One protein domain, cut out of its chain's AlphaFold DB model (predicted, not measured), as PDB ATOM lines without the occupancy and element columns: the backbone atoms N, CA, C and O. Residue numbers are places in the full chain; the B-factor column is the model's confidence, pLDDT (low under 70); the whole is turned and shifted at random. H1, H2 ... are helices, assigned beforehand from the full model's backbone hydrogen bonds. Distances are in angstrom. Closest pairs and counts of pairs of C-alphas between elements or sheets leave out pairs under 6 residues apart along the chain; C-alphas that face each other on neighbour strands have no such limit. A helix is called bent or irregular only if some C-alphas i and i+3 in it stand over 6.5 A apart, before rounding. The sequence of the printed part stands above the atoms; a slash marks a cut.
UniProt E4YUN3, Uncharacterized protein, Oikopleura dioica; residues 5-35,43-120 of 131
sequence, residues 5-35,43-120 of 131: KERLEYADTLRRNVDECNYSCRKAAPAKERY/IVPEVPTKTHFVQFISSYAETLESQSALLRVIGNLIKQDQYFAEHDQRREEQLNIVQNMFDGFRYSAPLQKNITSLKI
ATOM      1  N   LYS A   5    -162.372 -43.658  59.950       92.19
ATOM      2  CA  LYS A   5    -162.021 -42.923  61.170       92.19
ATOM      3  C   LYS A   5    -161.776 -43.871  62.342       92.19
ATOM      4  O   LYS A   5    -160.661 -43.918  62.852       92.19
ATOM      5  N   GLU A   6    -162.777 -44.677  62.701       92.31
ATOM      6  CA  GLU A   6    -162.700 -45.618  63.830       92.31
ATOM      7  C   GLU A   6    -161.514 -46.573  63.682       92.31
ATOM      8  O   GLU A   6    -160.831 -46.907  64.646       92.31
ATOM      9  N   ARG A   7    -161.239 -47.011  62.450       91.88
ATOM     10  CA  ARG A   7    -160.099 -47.878  62.159       91.88
ATOM     11  C   ARG A   7    -158.775 -47.159  62.356       91.88
ATOM     12  O   ARG A   7    -157.867 -47.768  62.910       91.88
ATOM     13  N   LEU A   8    -158.631 -45.919  61.902       92.81
ATOM     14  CA  LEU A   8    -157.378 -45.182  62.057       92.81
ATOM     15  C   LEU A   8    -157.120 -44.829  63.530       92.81
ATOM     16  O   LEU A   8    -156.010 -45.028  64.015       92.81
ATOM     17  N   GLU A   9    -158.156 -44.419  64.262       94.00
ATOM     18  CA  GLU A   9    -158.090 -44.175  65.710       94.00
ATOM     19  C   GLU A   9    -157.740 -45.457  66.476       94.00
ATOM     20  O   GLU A   9    -156.819 -45.464  67.290       94.00
ATOM     21  N   TYR A  10    -158.390 -46.581  66.154       94.12
ATOM     22  CA  TYR A  10    -158.066 -47.875  66.756       94.12
ATOM     23  C   TYR A  10    -156.630 -48.321  66.447       94.12
ATOM     24  O   TYR A  10    -155.943 -48.862  67.318       94.12
ATOM     25  N   ALA A  11    -156.150 -48.079  65.221       95.06
ATOM     26  CA  ALA A  11    -154.765 -48.345  64.855       95.06
ATOM     27  C   ALA A  11    -153.794 -47.514  65.706       95.06
ATOM     28  O   ALA A  11    -152.806 -48.051  66.204       95.06
ATOM     29  N   ASP A  12    -154.085 -46.230  65.917       95.88
ATOM     30  CA  ASP A  12    -153.254 -45.370  66.756       95.88
ATOM     31  C   ASP A  12    -153.270 -45.809  68.224       95.88
ATOM     32  O   ASP A  12    -152.205 -45.935  68.825       95.88
ATOM     33  N   THR A  13    -154.428 -46.163  68.787       96.44
ATOM     34  CA  THR A  13    -154.504 -46.719  70.149       96.44
ATOM     35  C   THR A  13    -153.629 -47.967  70.294       96.44
ATOM     36  O   THR A  13    -152.850 -48.080  71.244       96.44
ATOM     37  N   LEU A  14    -153.700 -48.907  69.347       96.69
ATOM     38  CA  LEU A  14    -152.865 -50.110  69.376       96.69
ATOM     39  C   LEU A  14    -151.374 -49.784  69.237       96.69
ATOM     40  O   LEU A  14    -150.571 -50.307  70.008       96.69
ATOM     41  N   ARG A  15    -151.002 -48.896  68.307       97.06
ATOM     42  CA  ARG A  15    -149.621 -48.413  68.135       97.06
ATOM     43  C   ARG A  15    -149.084 -47.809  69.434       97.06
ATOM     44  O   ARG A  15    -147.987 -48.149  69.856       97.06
ATOM     45  N   ARG A  16    -149.872 -46.980  70.117       97.12
ATOM     46  CA  ARG A  16    -149.473 -46.382  71.397       97.12
ATOM     47  C   ARG A  16    -149.271 -47.423  72.498       97.12
ATOM     48  O   ARG A  16    -148.331 -47.302  73.275       97.12
ATOM     49  N   ASN A  17    -150.100 -48.469  72.551       97.38
ATOM     50  CA  ASN A  17    -149.864 -49.583  73.479       97.38
ATOM     51  C   ASN A  17    -148.566 -50.332  73.145       97.38
ATOM     52  O   ASN A  17    -147.856 -50.754  74.055       97.38
ATOM     53  N   VAL A  18    -148.222 -50.470  71.861       97.19
ATOM     54  CA  VAL A  18    -146.918 -51.005  71.451       97.19
ATOM     55  C   VAL A  18    -145.773 -50.113  71.938       97.19
ATOM     56  O   VAL A  18    -144.797 -50.633  72.476       97.19
ATOM     57  N   ASP A  19    -145.880 -48.794  71.788       97.19
ATOM     58  CA  ASP A  19    -144.850 -47.861  72.261       97.19
ATOM     59  C   ASP A  19    -144.661 -47.931  73.776       97.19
ATOM     60  O   ASP A  19    -143.523 -47.957  74.244       97.19
ATOM     61  N   GLU A  20    -145.751 -48.034  74.538       97.06
ATOM     62  CA  GLU A  20    -145.674 -48.244  75.984       97.06
ATOM     63  C   GLU A  20    -144.954 -49.560  76.301       97.06
ATOM     64  O   GLU A  20    -144.036 -49.580  77.115       97.06
ATOM     65  N   CYS A  21    -145.286 -50.655  75.605       96.69
ATOM     66  CA  CYS A  21    -144.572 -51.925  75.761       96.69
ATOM     67  C   CYS A  21    -143.071 -51.773  75.475       96.69
ATOM     68  O   CYS A  21    -142.243 -52.286  76.232       96.69
ATOM     69  N   ASN A  22    -142.715 -51.045  74.414       96.44
ATOM     70  CA  ASN A  22    -141.327 -50.767  74.057       96.44
ATOM     71  C   ASN A  22    -140.619 -49.950  75.149       96.44
ATOM     72  O   ASN A  22    -139.477 -50.247  75.503       96.44
ATOM     73  N   TYR A  23    -141.285 -48.933  75.697       96.19
ATOM     74  CA  TYR A  23    -140.766 -48.122  76.793       96.19
ATOM     75  C   TYR A  23    -140.524 -48.966  78.050       96.19
ATOM     76  O   TYR A  23    -139.420 -48.954  78.601       96.19
ATOM     77  N   SER A  24    -141.507 -49.766  78.465       96.19
ATOM     78  CA  SER A  24    -141.396 -50.644  79.637       96.19
ATOM     79  C   SER A  24    -140.329 -51.717  79.458       96.19
ATOM     80  O   SER A  24    -139.623 -52.039  80.409       96.19
ATOM     81  N   CYS A  25    -140.149 -52.217  78.232       95.06
ATOM     82  CA  CYS A  25    -139.054 -53.115  77.876       95.06
ATOM     83  C   CYS A  25    -137.690 -52.448  78.135       95.06
ATOM     84  O   CYS A  25    -136.858 -53.015  78.835       95.06
ATOM     85  N   ARG A  26    -137.478 -51.199  77.690       93.69
ATOM     86  CA  ARG A  26    -136.224 -50.450  77.945       93.69
ATOM     87  C   ARG A  26    -135.956 -50.183  79.427       93.69
ATOM     88  O   ARG A  26    -134.806 -49.995  79.808       93.69
ATOM     89  N   LYS A  27    -137.008 -50.110  80.241       94.69
ATOM     90  CA  LYS A  27    -136.924 -49.878  81.689       94.69
ATOM     91  C   LYS A  27    -136.916 -51.165  82.514       94.69
ATOM     92  O   LYS A  27    -136.835 -51.066  83.732       94.69
ATOM     93  N   ALA A  28    -137.048 -52.331  81.875       93.69
ATOM     94  CA  ALA A  28    -137.302 -53.609  82.541       93.69
ATOM     95  C   ALA A  28    -138.458 -53.536  83.565       93.69
ATOM     96  O   ALA A  28    -138.457 -54.225  84.585       93.69
ATOM     97  N   ALA A  29    -139.452 -52.683  83.291       95.31
ATOM     98  CA  ALA A  29    -140.537 -52.395  84.216       95.31
ATOM     99  C   ALA A  29    -141.554 -53.550  84.248       95.31
ATOM    100  O   ALA A  29    -141.846 -54.133  83.196       95.31
ATOM    101  N   PRO A  30    -142.149 -53.868  85.408       94.88
ATOM    102  CA  PRO A  30    -143.184 -54.889  85.504       94.88
ATOM    103  C   PRO A  30    -144.377 -54.595  84.588       94.88
ATOM    104  O   PRO A  30    -144.929 -53.495  84.582       94.88
ATOM    105  N   ALA A  31    -144.858 -55.612  83.869       91.31
ATOM    106  CA  ALA A  31    -145.957 -55.468  82.909       91.31
ATOM    107  C   ALA A  31    -147.262 -54.914  83.524       91.31
ATOM    108  O   ALA A  31    -148.075 -54.313  82.816       91.31
ATOM    109  N   LYS A  32    -147.458 -55.125  84.835       91.94
ATOM    110  CA  LYS A  32    -148.606 -54.651  85.630       91.94
ATOM    111  C   LYS A  32    -148.593 -53.138  85.892       91.94
ATOM    112  O   LYS A  32    -149.643 -52.583  86.186       91.94
ATOM    113  N   GLU A  33    -147.429 -52.496  85.799       92.00
ATOM    114  CA  GLU A  33    -147.235 -51.064  86.079       92.00
ATOM    115  C   GLU A  33    -147.358 -50.199  84.818       92.00
ATOM    116  O   GLU A  33    -147.335 -48.974  84.896       92.00
ATOM    117  N   ARG A  34    -147.510 -50.833  83.650       92.19
ATOM    118  CA  ARG A  34    -147.633 -50.147  82.364       92.19
ATOM    119  C   ARG A  34    -148.924 -49.363  82.247       92.19
ATOM    120  O   ARG A  34    -149.998 -49.849  82.621       92.19
ATOM    121  N   TYR A  35    -148.832 -48.200  81.617       92.56
ATOM    122  CA  TYR A  35    -150.005 -47.395  81.332       92.56
ATOM    123  C   TYR A  35    -150.813 -47.991  80.169       92.56
ATOM    124  O   TYR A  35    -150.338 -48.107  79.044       92.56
ATOM    125  N   ILE A  43    -156.459 -36.880  66.160       86.62
ATOM    126  CA  ILE A  43    -157.840 -36.450  65.932       86.62
ATOM    127  C   ILE A  43    -158.140 -36.683  64.456       86.62
ATOM    128  O   ILE A  43    -157.508 -36.073  63.593       86.62
ATOM    129  N   VAL A  44    -159.081 -37.579  64.164       87.75
ATOM    130  CA  VAL A  44    -159.391 -37.987  62.792       87.75
ATOM    131  C   VAL A  44    -160.799 -37.504  62.416       87.75
ATOM    132  O   VAL A  44    -161.755 -37.750  63.158       87.75
ATOM    133  N   PRO A  45    -160.974 -36.800  61.280       88.38
ATOM    134  CA  PRO A  45    -162.299 -36.433  60.789       88.38
ATOM    135  C   PRO A  45    -163.069 -37.677  60.335       88.38
ATOM    136  O   PRO A  45    -162.483 -38.725  60.082       88.38
ATOM    137  N   GLU A  46    -164.388 -37.555  60.168       86.81
ATOM    138  CA  GLU A  46    -165.244 -38.683  59.762       86.81
ATOM    139  C   GLU A  46    -164.783 -39.340  58.451       86.81
ATOM    140  O   GLU A  46    -164.802 -40.563  58.311       86.81
ATOM    141  N   VAL A  47    -164.287 -38.522  57.516       86.81
ATOM    142  CA  VAL A  47    -163.611 -38.988  56.305       86.81
ATOM    143  C   VAL A  47    -162.123 -38.633  56.394       86.81
ATOM    144  O   VAL A  47    -161.746 -37.507  56.059       86.81
ATOM    145  N   PRO A  48    -161.257 -39.557  56.850       87.69
ATOM    146  CA  PRO A  48    -159.820 -39.328  56.864       87.69
ATOM    147  C   PRO A  48    -159.280 -39.123  55.451       87.69
ATOM    148  O   PRO A  48    -159.689 -39.788  54.498       87.69
ATOM    149  N   THR A  49    -158.311 -38.221  55.340       89.19
ATOM    150  CA  THR A  49    -157.562 -37.952  54.105       89.19
ATOM    151  C   THR A  49    -156.206 -38.654  54.114       89.19
ATOM    152  O   THR A  49    -155.762 -39.187  55.138       89.19
ATOM    153  N   LYS A  50    -155.498 -38.585  52.983       88.50
ATOM    154  CA  LYS A  50    -154.111 -39.047  52.857       88.50
ATOM    155  C   LYS A  50    -153.197 -38.479  53.948       88.50
ATOM    156  O   LYS A  50    -152.374 -39.218  54.473       88.50
ATOM    157  N   THR A  51    -153.366 -37.213  54.335       89.81
ATOM    158  CA  THR A  51    -152.554 -36.559  55.377       89.81
ATOM    159  C   THR A  51    -152.615 -37.301  56.711       89.81
ATOM    160  O   THR A  51    -151.578 -37.573  57.311       89.81
ATOM    161  N   HIS A  52    -153.811 -37.709  57.137       90.38
ATOM    162  CA  HIS A  52    -154.012 -38.438  58.393       90.38
ATOM    163  C   HIS A  52    -153.369 -39.826  58.340       90.38
ATOM    164  O   HIS A  52    -152.748 -40.275  59.303       90.38
ATOM    165  N   PHE A  53    -153.472 -40.494  57.189       90.38
ATOM    166  CA  PHE A  53    -152.815 -41.778  56.979       90.38
ATOM    167  C   PHE A  53    -151.289 -41.658  57.004       90.38
ATOM    168  O   PHE A  53    -150.625 -42.461  57.654       90.38
ATOM    169  N   VAL A  54    -150.730 -40.649  56.330       91.56
ATOM    170  CA  VAL A  54    -149.283 -40.390  56.298       91.56
ATOM    171  C   VAL A  54    -148.757 -40.077  57.695       91.56
ATOM    172  O   VAL A  54    -147.729 -40.631  58.083       91.56
ATOM    173  N   GLN A  55    -149.469 -39.253  58.468       92.38
ATOM    174  CA  GLN A  55    -149.120 -38.973  59.859       92.38
ATOM    175  C   GLN A  55    -149.059 -40.267  60.680       92.38
ATOM    176  O   GLN A  55    -148.044 -40.547  61.313       92.38
ATOM    177  N   PHE A  56    -150.109 -41.090  60.608       94.12
ATOM    178  CA  PHE A  56    -150.156 -42.362  61.321       94.12
ATOM    179  C   PHE A  56    -149.025 -43.317  60.899       94.12
ATOM    180  O   PHE A  56    -148.337 -43.867  61.756       94.12
ATOM    181  N   ILE A  57    -148.806 -43.512  59.592       94.06
ATOM    182  CA  ILE A  57    -147.771 -44.427  59.084       94.06
ATOM    183  C   ILE A  57    -146.367 -43.950  59.455       94.06
ATOM    184  O   ILE A  57    -145.519 -44.786  59.761       94.06
ATOM    185  N   SER A  58    -146.125 -42.638  59.484       95.12
ATOM    186  CA  SER A  58    -144.835 -42.080  59.910       95.12
ATOM    187  C   SER A  58    -144.551 -42.429  61.373       95.12
ATOM    188  O   SER A  58    -143.516 -43.020  61.669       95.12
ATOM    189  N   SER A  59    -145.511 -42.192  62.274       95.25
ATOM    190  CA  SER A  59    -145.376 -42.596  63.681       95.25
ATOM    191  C   SER A  59    -145.288 -44.115  63.850       95.25
ATOM    192  O   SER A  59    -144.587 -44.608  64.729       95.25
ATOM    193  N   TYR A  60    -145.982 -44.890  63.014       95.75
ATOM    194  CA  TYR A  60    -145.892 -46.348  63.065       95.75
ATOM    195  C   TYR A  60    -144.517 -46.870  62.621       95.75
ATOM    196  O   TYR A  60    -144.029 -47.855  63.178       95.75
ATOM    197  N   ALA A  61    -143.864 -46.210  61.662       95.88
ATOM    198  CA  ALA A  61    -142.507 -46.557  61.251       95.88
ATOM    199  C   ALA A  61    -141.506 -46.394  62.409       95.88
ATOM    200  O   ALA A  61    -140.697 -47.292  62.642       95.88
ATOM    201  N   GLU A  62    -141.622 -45.317  63.190       96.62
ATOM    202  CA  GLU A  62    -140.818 -45.098  64.404       96.62
ATOM    203  C   GLU A  62    -141.059 -46.199  65.455       96.62
ATOM    204  O   GLU A  62    -140.117 -46.744  66.040       96.62
ATOM    205  N   THR A  63    -142.321 -46.601  65.652       96.06
ATOM    206  CA  THR A  63    -142.680 -47.727  66.528       96.06
ATOM    207  C   THR A  63    -142.003 -49.033  66.081       96.06
ATOM    208  O   THR A  63    -141.473 -49.774  66.917       96.06
ATOM    209  N   LEU A  64    -141.986 -49.322  64.773       94.88
ATOM    210  CA  LEU A  64    -141.340 -50.516  64.212       94.88
ATOM    211  C   LEU A  64    -139.817 -50.481  64.362       94.88
ATOM    212  O   LEU A  64    -139.208 -51.507  64.676       94.88
ATOM    213  N   GLU A  65    -139.194 -49.318  64.182       96.00
ATOM    214  CA  GLU A  65    -137.762 -49.145  64.426       96.00
ATOM    215  C   GLU A  65    -137.418 -49.431  65.896       96.00
ATOM    216  O   GLU A  65    -136.493 -50.196  66.192       96.00
ATOM    217  N   SER A  66    -138.224 -48.906  66.825       94.75
ATOM    218  CA  SER A  66    -138.074 -49.157  68.261       94.75
ATOM    219  C   SER A  66    -138.216 -50.645  68.608       94.75
ATOM    220  O   SER A  66    -137.373 -51.190  69.325       94.75
ATOM    221  N   GLN A  67    -139.218 -51.336  68.052       93.81
ATOM    222  CA  GLN A  67    -139.373 -52.788  68.221       93.81
ATOM    223  C   GLN A  67    -138.185 -53.573  67.656       93.81
ATOM    224  O   GLN A  67    -137.698 -54.504  68.296       93.81
ATOM    225  N   SER A  68    -137.697 -53.198  66.471       94.31
ATOM    226  CA  SER A  68    -136.548 -53.842  65.822       94.31
ATOM    227  C   SER A  68    -135.286 -53.750  66.681       94.31
ATOM    228  O   SER A  68    -134.570 -54.740  66.855       94.31
ATOM    229  N   ALA A  69    -135.034 -52.588  67.292       93.06
ATOM    230  CA  ALA A  69    -133.920 -52.415  68.219       93.06
ATOM    231  C   ALA A  69    -134.036 -53.351  69.433       93.06
ATOM    232  O   ALA A  69    -133.059 -53.993  69.823       93.06
ATOM    233  N   LEU A  70    -135.235 -53.490  69.997       91.56
ATOM    234  CA  LEU A  70    -135.473 -54.362  71.146       91.56
ATOM    235  C   LEU A  70    -135.424 -55.859  70.790       91.56
ATOM    236  O   LEU A  70    -134.964 -56.670  71.593       91.56
ATOM    237  N   LEU A  71    -135.811 -56.245  69.571       91.19
ATOM    238  CA  LEU A  71    -135.628 -57.613  69.073       91.19
ATOM    239  C   LEU A  71    -134.152 -58.023  69.056       91.19
ATOM    240  O   LEU A  71    -133.826 -59.165  69.379       91.19
ATOM    241  N   ARG A  72    -133.244 -57.094  68.733       90.88
ATOM    242  CA  ARG A  72    -131.797 -57.348  68.816       90.88
ATOM    243  C   ARG A  72    -131.348 -57.584  70.254       90.88
ATOM    244  O   ARG A  72    -130.525 -58.467  70.484       90.88
ATOM    245  N   VAL A  73    -131.903 -56.837  71.213       87.38
ATOM    246  CA  VAL A  73    -131.631 -57.041  72.648       87.38
ATOM    247  C   VAL A  73    -132.040 -58.450  73.065       87.38
ATOM    248  O   VAL A  73    -131.224 -59.171  73.629       87.38
ATOM    249  N   ILE A  74    -133.247 -58.892  72.711       85.44
ATOM    250  CA  ILE A  74    -133.715 -60.250  73.032       85.44
ATOM    251  C   ILE A  74    -132.885 -61.317  72.326       85.44
ATOM    252  O   ILE A  74    -132.516 -62.309  72.947       85.44
ATOM    253  N   GLY A  75    -132.531 -61.104  71.059       87.38
ATOM    254  CA  GLY A  75    -131.631 -62.004  70.343       87.38
ATOM    255  C   GLY A  75    -130.290 -62.175  71.062       87.38
ATOM    256  O   GLY A  75    -129.760 -63.282  71.107       87.38
ATOM    257  N   ASN A  76    -129.761 -61.110  71.669       87.12
ATOM    258  CA  ASN A  76    -128.552 -61.185  72.487       87.12
ATOM    259  C   ASN A  76    -128.795 -61.893  73.826       87.12
ATOM    260  O   ASN A  76    -127.967 -62.713  74.210       87.12
ATOM    261  N   LEU A  77    -129.922 -61.633  74.498       83.44
ATOM    262  CA  LEU A  77    -130.290 -62.319  75.743       83.44
ATOM    263  C   LEU A  77    -130.394 -63.837  75.539       83.44
ATOM    264  O   LEU A  77    -129.813 -64.599  76.302       83.44
ATOM    265  N   ILE A  78    -131.062 -64.272  74.466       82.00
ATOM    266  CA  ILE A  78    -131.203 -65.694  74.121       82.00
ATOM    267  C   ILE A  78    -129.837 -66.319  73.811       82.00
ATOM    268  O   ILE A  78    -129.551 -67.421  74.261       82.00
ATOM    269  N   LYS A  79    -128.968 -65.618  73.069       86.56
ATOM    270  CA  LYS A  79    -127.619 -66.114  72.740       86.56
ATOM    271  C   LYS A  79    -126.719 -66.292  73.960       86.56
ATOM    272  O   LYS A  79    -125.802 -67.101  73.905       86.56
ATOM    273  N   GLN A  80    -126.918 -65.489  75.002       82.94
ATOM    274  CA  GLN A  80    -126.094 -65.542  76.207       82.94
ATOM    275  C   GLN A  80    -126.423 -66.748  77.097       82.94
ATOM    276  O   GLN A  80    -125.573 -67.106  77.906       82.94
ATOM    277  N   ASP A  81    -127.611 -67.351  76.946       70.56
ATOM    278  CA  ASP A  81    -128.077 -68.541  77.681       70.56
ATOM    279  C   ASP A  81    -127.777 -68.479  79.194       70.56
ATOM    280  O   ASP A  81    -127.276 -69.414  79.821       70.56
ATOM    281  N   GLN A  82    -127.998 -67.299  79.787       75.00
ATOM    282  CA  GLN A  82    -127.660 -67.037  81.182       75.00
ATOM    283  C   GLN A  82    -128.751 -67.564  82.109       75.00
ATOM    284  O   GLN A  82    -129.891 -67.101  82.089       75.00
ATOM    285  N   TYR A  83    -128.366 -68.490  82.982       76.88
ATOM    286  CA  TYR A  83    -129.209 -68.975  84.065       76.88
ATOM    287  C   TYR A  83    -128.961 -68.154  85.327       76.88
ATOM    288  O   TYR A  83    -127.845 -68.095  85.843       76.88
ATOM    289  N   PHE A  84    -130.021 -67.532  85.836       83.62
ATOM    290  CA  PHE A  84    -130.003 -66.798  87.096       83.62
ATOM    291  C   PHE A  84    -130.682 -67.612  88.192       83.62
ATOM    292  O   PHE A  84    -131.648 -68.335  87.934       83.62
ATOM    293  N   ALA A  85    -130.191 -67.464  89.422       83.88
ATOM    294  CA  ALA A  85    -130.819 -68.063  90.588       83.88
ATOM    295  C   ALA A  85    -132.223 -67.481  90.827       83.88
ATOM    296  O   ALA A  85    -132.578 -66.396  90.354       83.88
ATOM    297  N   GLU A  86    -133.030 -68.215  91.585       77.19
ATOM    298  CA  GLU A  86    -134.306 -67.712  92.083       77.19
ATOM    299  C   GLU A  86    -134.059 -66.459  92.950       77.19
ATOM    300  O   GLU A  86    -133.106 -66.423  93.725       77.19
ATOM    301  N   HIS A  87    -134.882 -65.416  92.777       82.62
ATOM    302  CA  HIS A  87    -134.741 -64.085  93.404       82.62
ATOM    303  C   HIS A  87    -133.562 -63.201  92.945       82.62
ATOM    304  O   HIS A  87    -133.303 -62.167  93.558       82.62
ATOM    305  N   ASP A  88    -132.860 -63.541  91.860       90.19
ATOM    306  CA  ASP A  88    -131.898 -62.614  91.246       90.19
ATOM    307  C   ASP A  88    -132.635 -61.479  90.512       90.19
ATOM    308  O   ASP A  88    -133.453 -61.730  89.624       90.19
ATOM    309  N   GLN A  89    -132.311 -60.224  90.832       89.69
ATOM    310  CA  GLN A  89    -132.895 -59.047  90.181       89.69
ATOM    311  C   GLN A  89    -132.731 -59.084  88.652       89.69
ATOM    312  O   GLN A  89    -133.647 -58.724  87.916       89.69
ATOM    313  N   ARG A  90    -131.598 -59.586  88.148       89.00
ATOM    314  CA  ARG A  90    -131.337 -59.680  86.703       89.00
ATOM    315  C   ARG A  90    -132.292 -60.656  86.021       89.00
ATOM    316  O   ARG A  90    -132.674 -60.441  84.873       89.00
ATOM    317  N   ARG A  91    -132.719 -61.703  86.736       89.31
ATOM    318  CA  ARG A  91    -133.753 -62.638  86.268       89.31
ATOM    319  C   ARG A  91    -135.086 -61.924  86.095       89.31
ATOM    320  O   ARG A  91    -135.759 -62.123  85.087       89.31
ATOM    321  N   GLU A  92    -135.472 -61.120  87.082       90.38
ATOM    322  CA  GLU A  92    -136.728 -60.365  87.056       90.38
ATOM    323  C   GLU A  92    -136.720 -59.320  85.941       90.38
ATOM    324  O   GLU A  92    -137.681 -59.225  85.178       90.38
ATOM    325  N   GLU A  93    -135.609 -58.602  85.778       91.06
ATOM    326  CA  GLU A  93    -135.426 -57.637  84.697       91.06
ATOM    327  C   GLU A  93    -135.553 -58.301  83.321       91.06
ATOM    328  O   GLU A  93    -136.301 -57.820  82.467       91.06
ATOM    329  N   GLN A  94    -134.891 -59.444  83.109       89.75
ATOM    330  CA  GLN A  94    -135.006 -60.199  81.860       89.75
ATOM    331  C   GLN A  94    -136.427 -60.703  81.610       89.75
ATOM    332  O   GLN A  94    -136.932 -60.584  80.491       89.75
ATOM    333  N   LEU A  95    -137.093 -61.230  82.637       90.88
ATOM    334  CA  LEU A  95    -138.478 -61.682  82.534       90.88
ATOM    335  C   LEU A  95    -139.402 -60.525  82.138       90.88
ATOM    336  O   LEU A  95    -140.205 -60.677  81.217       90.88
ATOM    337  N   ASN A  96    -139.240 -59.356  82.763       93.38
ATOM    338  CA  ASN A  96    -140.013 -58.158  82.441       93.38
ATOM    339  C   ASN A  96    -139.749 -57.687  81.001       93.38
ATOM    340  O   ASN A  96    -140.694 -57.375  80.275       93.38
ATOM    341  N   ILE A  97    -138.486 -57.664  80.557       92.31
ATOM    342  CA  ILE A  97    -138.099 -57.319  79.177       92.31
ATOM    343  C   ILE A  97    -138.814 -58.231  78.176       92.31
ATOM    344  O   ILE A  97    -139.455 -57.741  77.239       92.31
ATOM    345  N   VAL A  98    -138.728 -59.546  78.387       91.81
ATOM    346  CA  VAL A  98    -139.307 -60.561  77.499       91.81
ATOM    347  C   VAL A  98    -140.831 -60.463  77.486       91.81
ATOM    348  O   VAL A  98    -141.433 -60.416  76.413       91.81
ATOM    349  N   GLN A  99    -141.464 -60.368  78.655       94.06
ATOM    350  CA  GLN A  99    -142.916 -60.254  78.765       94.06
ATOM    351  C   GLN A  99    -143.442 -59.004  78.049       94.06
ATOM    352  O   GLN A  99    -144.363 -59.100  77.236       94.06
ATOM    353  N   ASN A 100    -142.823 -57.845  78.290       95.38
ATOM    354  CA  ASN A 100    -143.227 -56.595  77.652       95.38
ATOM    355  C   ASN A 100    -143.092 -56.658  76.129       95.38
ATOM    356  O   ASN A 100    -143.956 -56.143  75.423       95.38
ATOM    357  N   MET A 101    -142.059 -57.329  75.616       92.81
ATOM    358  CA  MET A 101    -141.913 -57.532  74.176       92.81
ATOM    359  C   MET A 101    -143.044 -58.375  73.590       92.81
ATOM    360  O   MET A 101    -143.656 -57.987  72.594       92.81
ATOM    361  N   PHE A 102    -143.321 -59.539  74.183       93.38
ATOM    362  CA  PHE A 102    -144.371 -60.426  73.682       93.38
ATOM    363  C   PHE A 102    -145.746 -59.757  73.729       93.38
ATOM    364  O   PHE A 102    -146.533 -59.904  72.790       93.38
ATOM    365  N   ASP A 103    -146.011 -58.951  74.756       94.19
ATOM    366  CA  ASP A 103    -147.215 -58.126  74.814       94.19
ATOM    367  C   ASP A 103    -147.231 -57.052  73.713       94.19
ATOM    368  O   ASP A 103    -148.258 -56.853  73.064       94.19
ATOM    369  N   GLY A 104    -146.089 -56.426  73.413       94.62
ATOM    370  CA  GLY A 104    -145.943 -55.527  72.265       94.62
ATOM    371  C   GLY A 104    -146.304 -56.207  70.937       94.62
ATOM    372  O   GLY A 104    -147.070 -55.659  70.136       94.62
ATOM    373  N   PHE A 105    -145.849 -57.443  70.710       93.25
ATOM    374  CA  PHE A 105    -146.259 -58.223  69.533       93.25
ATOM    375  C   PHE A 105    -147.746 -58.567  69.535       93.25
ATOM    376  O   PHE A 105    -148.393 -58.517  68.483       93.25
ATOM    377  N   ARG A 106    -148.315 -58.848  70.709       93.69
ATOM    378  CA  ARG A 106    -149.748 -59.113  70.861       93.69
ATOM    379  C   ARG A 106    -150.609 -57.921  70.439       93.69
ATOM    380  O   ARG A 106    -151.664 -58.145  69.853       93.69
ATOM    381  N   TYR A 107    -150.164 -56.686  70.673       94.25
ATOM    382  CA  TYR A 107    -150.822 -55.480  70.146       94.25
ATOM    383  C   TYR A 107    -150.523 -55.232  68.659       94.25
ATOM    384  O   TYR A 107    -151.372 -54.718  67.930       94.25
ATOM    385  N   SER A 108    -149.348 -55.649  68.181       93.62
ATOM    386  CA  SER A 108    -148.923 -55.455  66.786       93.62
ATOM    387  C   SER A 108    -149.726 -56.300  65.789       93.62
ATOM    388  O   SER A 108    -150.016 -55.843  64.685       93.62
ATOM    389  N   ALA A 109    -150.140 -57.511  66.167       92.06
ATOM    390  CA  ALA A 109    -150.939 -58.387  65.307       92.06
ATOM    391  C   ALA A 109    -152.317 -57.796  64.905       92.06
ATOM    392  O   ALA A 109    -152.592 -57.687  63.704       92.06
ATOM    393  N   PRO A 110    -153.199 -57.379  65.842       93.62
ATOM    394  CA  PRO A 110    -154.458 -56.729  65.480       93.62
ATOM    395  C   PRO A 110    -154.233 -55.381  64.783       93.62
ATOM    396  O   PRO A 110    -155.021 -55.028  63.905       93.62
ATOM    397  N   LEU A 111    -153.142 -54.672  65.096       94.00
ATOM    398  CA  LEU A 111    -152.764 -53.424  64.433       94.00
ATOM    399  C   LEU A 111    -152.512 -53.644  62.938       94.00
ATOM    400  O   LEU A 111    -153.157 -53.013  62.104       94.00
ATOM    401  N   GLN A 112    -151.639 -54.589  62.589       93.00
ATOM    402  CA  GLN A 112    -151.316 -54.917  61.196       93.00
ATOM    403  C   GLN A 112    -152.545 -55.418  60.427       93.00
ATOM    404  O   GLN A 112    -152.787 -55.006  59.289       93.00
ATOM    405  N   LYS A 113    -153.380 -56.251  61.063       93.06
ATOM    406  CA  LYS A 113    -154.657 -56.690  60.480       93.06
ATOM    407  C   LYS A 113    -155.591 -55.510  60.200       93.06
ATOM    408  O   LYS A 113    -156.258 -55.477  59.170       93.06
ATOM    409  N   ASN A 114    -155.650 -54.539  61.106       92.19
ATOM    410  CA  ASN A 114    -156.485 -53.363  60.925       92.19
ATOM    411  C   ASN A 114    -155.953 -52.461  59.795       92.19
ATOM    412  O   ASN A 114    -156.724 -52.120  58.896       92.19
ATOM    413  N   ILE A 115    -154.646 -52.175  59.774       89.75
ATOM    414  CA  ILE A 115    -153.989 -51.352  58.741       89.75
ATOM    415  C   ILE A 115    -154.188 -51.948  57.343       89.75
ATOM    416  O   ILE A 115    -154.574 -51.232  56.424       89.75
ATOM    417  N   THR A 116    -153.995 -53.259  57.174       89.56
ATOM    418  CA  THR A 116    -154.159 -53.933  55.866       89.56
ATOM    419  C   THR A 116    -155.590 -53.897  55.327       89.56
ATOM    420  O   THR A 116    -155.805 -54.059  54.129       89.56
ATOM    421  N   SER A 117    -156.578 -53.657  56.191       86.50
ATOM    422  CA  SER A 117    -157.988 -53.518  55.807       86.50
ATOM    423  C   SER A 117    -158.448 -52.067  55.626       86.50
ATOM    424  O   SER A 117    -159.604 -51.828  55.264       86.50
ATOM    425  N   LEU A 118    -157.572 -51.098  55.896       86.12
ATOM    426  CA  LEU A 118    -157.884 -49.679  55.849       86.12
ATOM    427  C   LEU A 118    -158.008 -49.201  54.396       86.12
ATOM    428  O   LEU A 118    -157.152 -49.471  53.556       86.12
ATOM    429  N   LYS A 119    -159.076 -48.457  54.102       84.81
ATOM    430  CA  LYS A 119    -159.297 -47.817  52.802       84.81
ATOM    431  C   LYS A 119    -159.429 -46.319  53.025       84.81
ATOM    432  O   LYS A 119    -160.450 -45.873  53.541       84.81
ATOM    433  N   ILE A 120    -158.395 -45.568  52.663       83.44
ATOM    434  CA  ILE A 120    -158.379 -44.106  52.756       83.44
ATOM    435  C   ILE A 120    -158.310 -43.522  51.342       83.44
ATOM    436  O   ILE A 120    -157.481 -43.972  50.547       83.44
TER     437      ILE A 120
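This is residues 5 to 35 and 43 to 120 of the 131 residues of an uncharacterized protein of Oikopleura dioica (UniProt E4YUN3). Three long helices stand side by side in a rod-shaped bundle, their centres making a triangle; H1 and H2 run the same way and H3 comes back the opposite way. The bundle is uneven: H1 touches both others, while H2 and H3 come close without clearly touching. The printed part has 109 residues, with three named helices in the order H1, H2, H3 and no named strand, and its class is all helix. It is loose, with a radius of gyration of the C-alphas of 16.5 A, and spans 56 by 25 by 18 A.

H1, residues 5 to 26, touches H2, residues 50 to 80, at a shallow tilt of 29 degrees, the same way; their closest C-alphas, of Asp 19 and Thr 63, are 6.1 A apart. H1 touches H3, residues 89 to 116, at a shallow tilt of 17 degrees, opposite ways; their closest C-alphas, of Cys 25 and Ile 97, are 4.5 A apart. H2 and H3 are close but not clearly touching, with the closest C-alphas, of Ile 74 and Val 98, 7.2 A apart; they run opposite ways at a shallow tilt of 34 degrees, only just short of steep. Every O i to N i+4 pair is within hydrogen-bond range in H1 and H2, and 23 of 24 are in H3.

H1 begins at C-alpha 5, (-162.021, -42.923, 61.170), and measures 31.7 A from first to last C-alpha. H2 measures 45.1 A and ends at C-alpha 80, (-126.094, -65.542, 76.207). H3 measures 40.7 A and ends at C-alpha 116, (-154.159, -53.933, 55.866); it is neither bent nor irregular, but only just: C-alphas 107 and 110 are 6.0 A apart.

The two C-alphas farthest apart, of Val 47 and Ala 85, are 55.6 A apart. The link across the cut joins H1 to H2; residues 36 to 42 are not printed, and C-alphas 35 and 43 are 20.5 A apart. The link from H2 to H3 is short, with 8 residues. The mean pLDDT of the printed part is 91.2, and no printed residue is under 70.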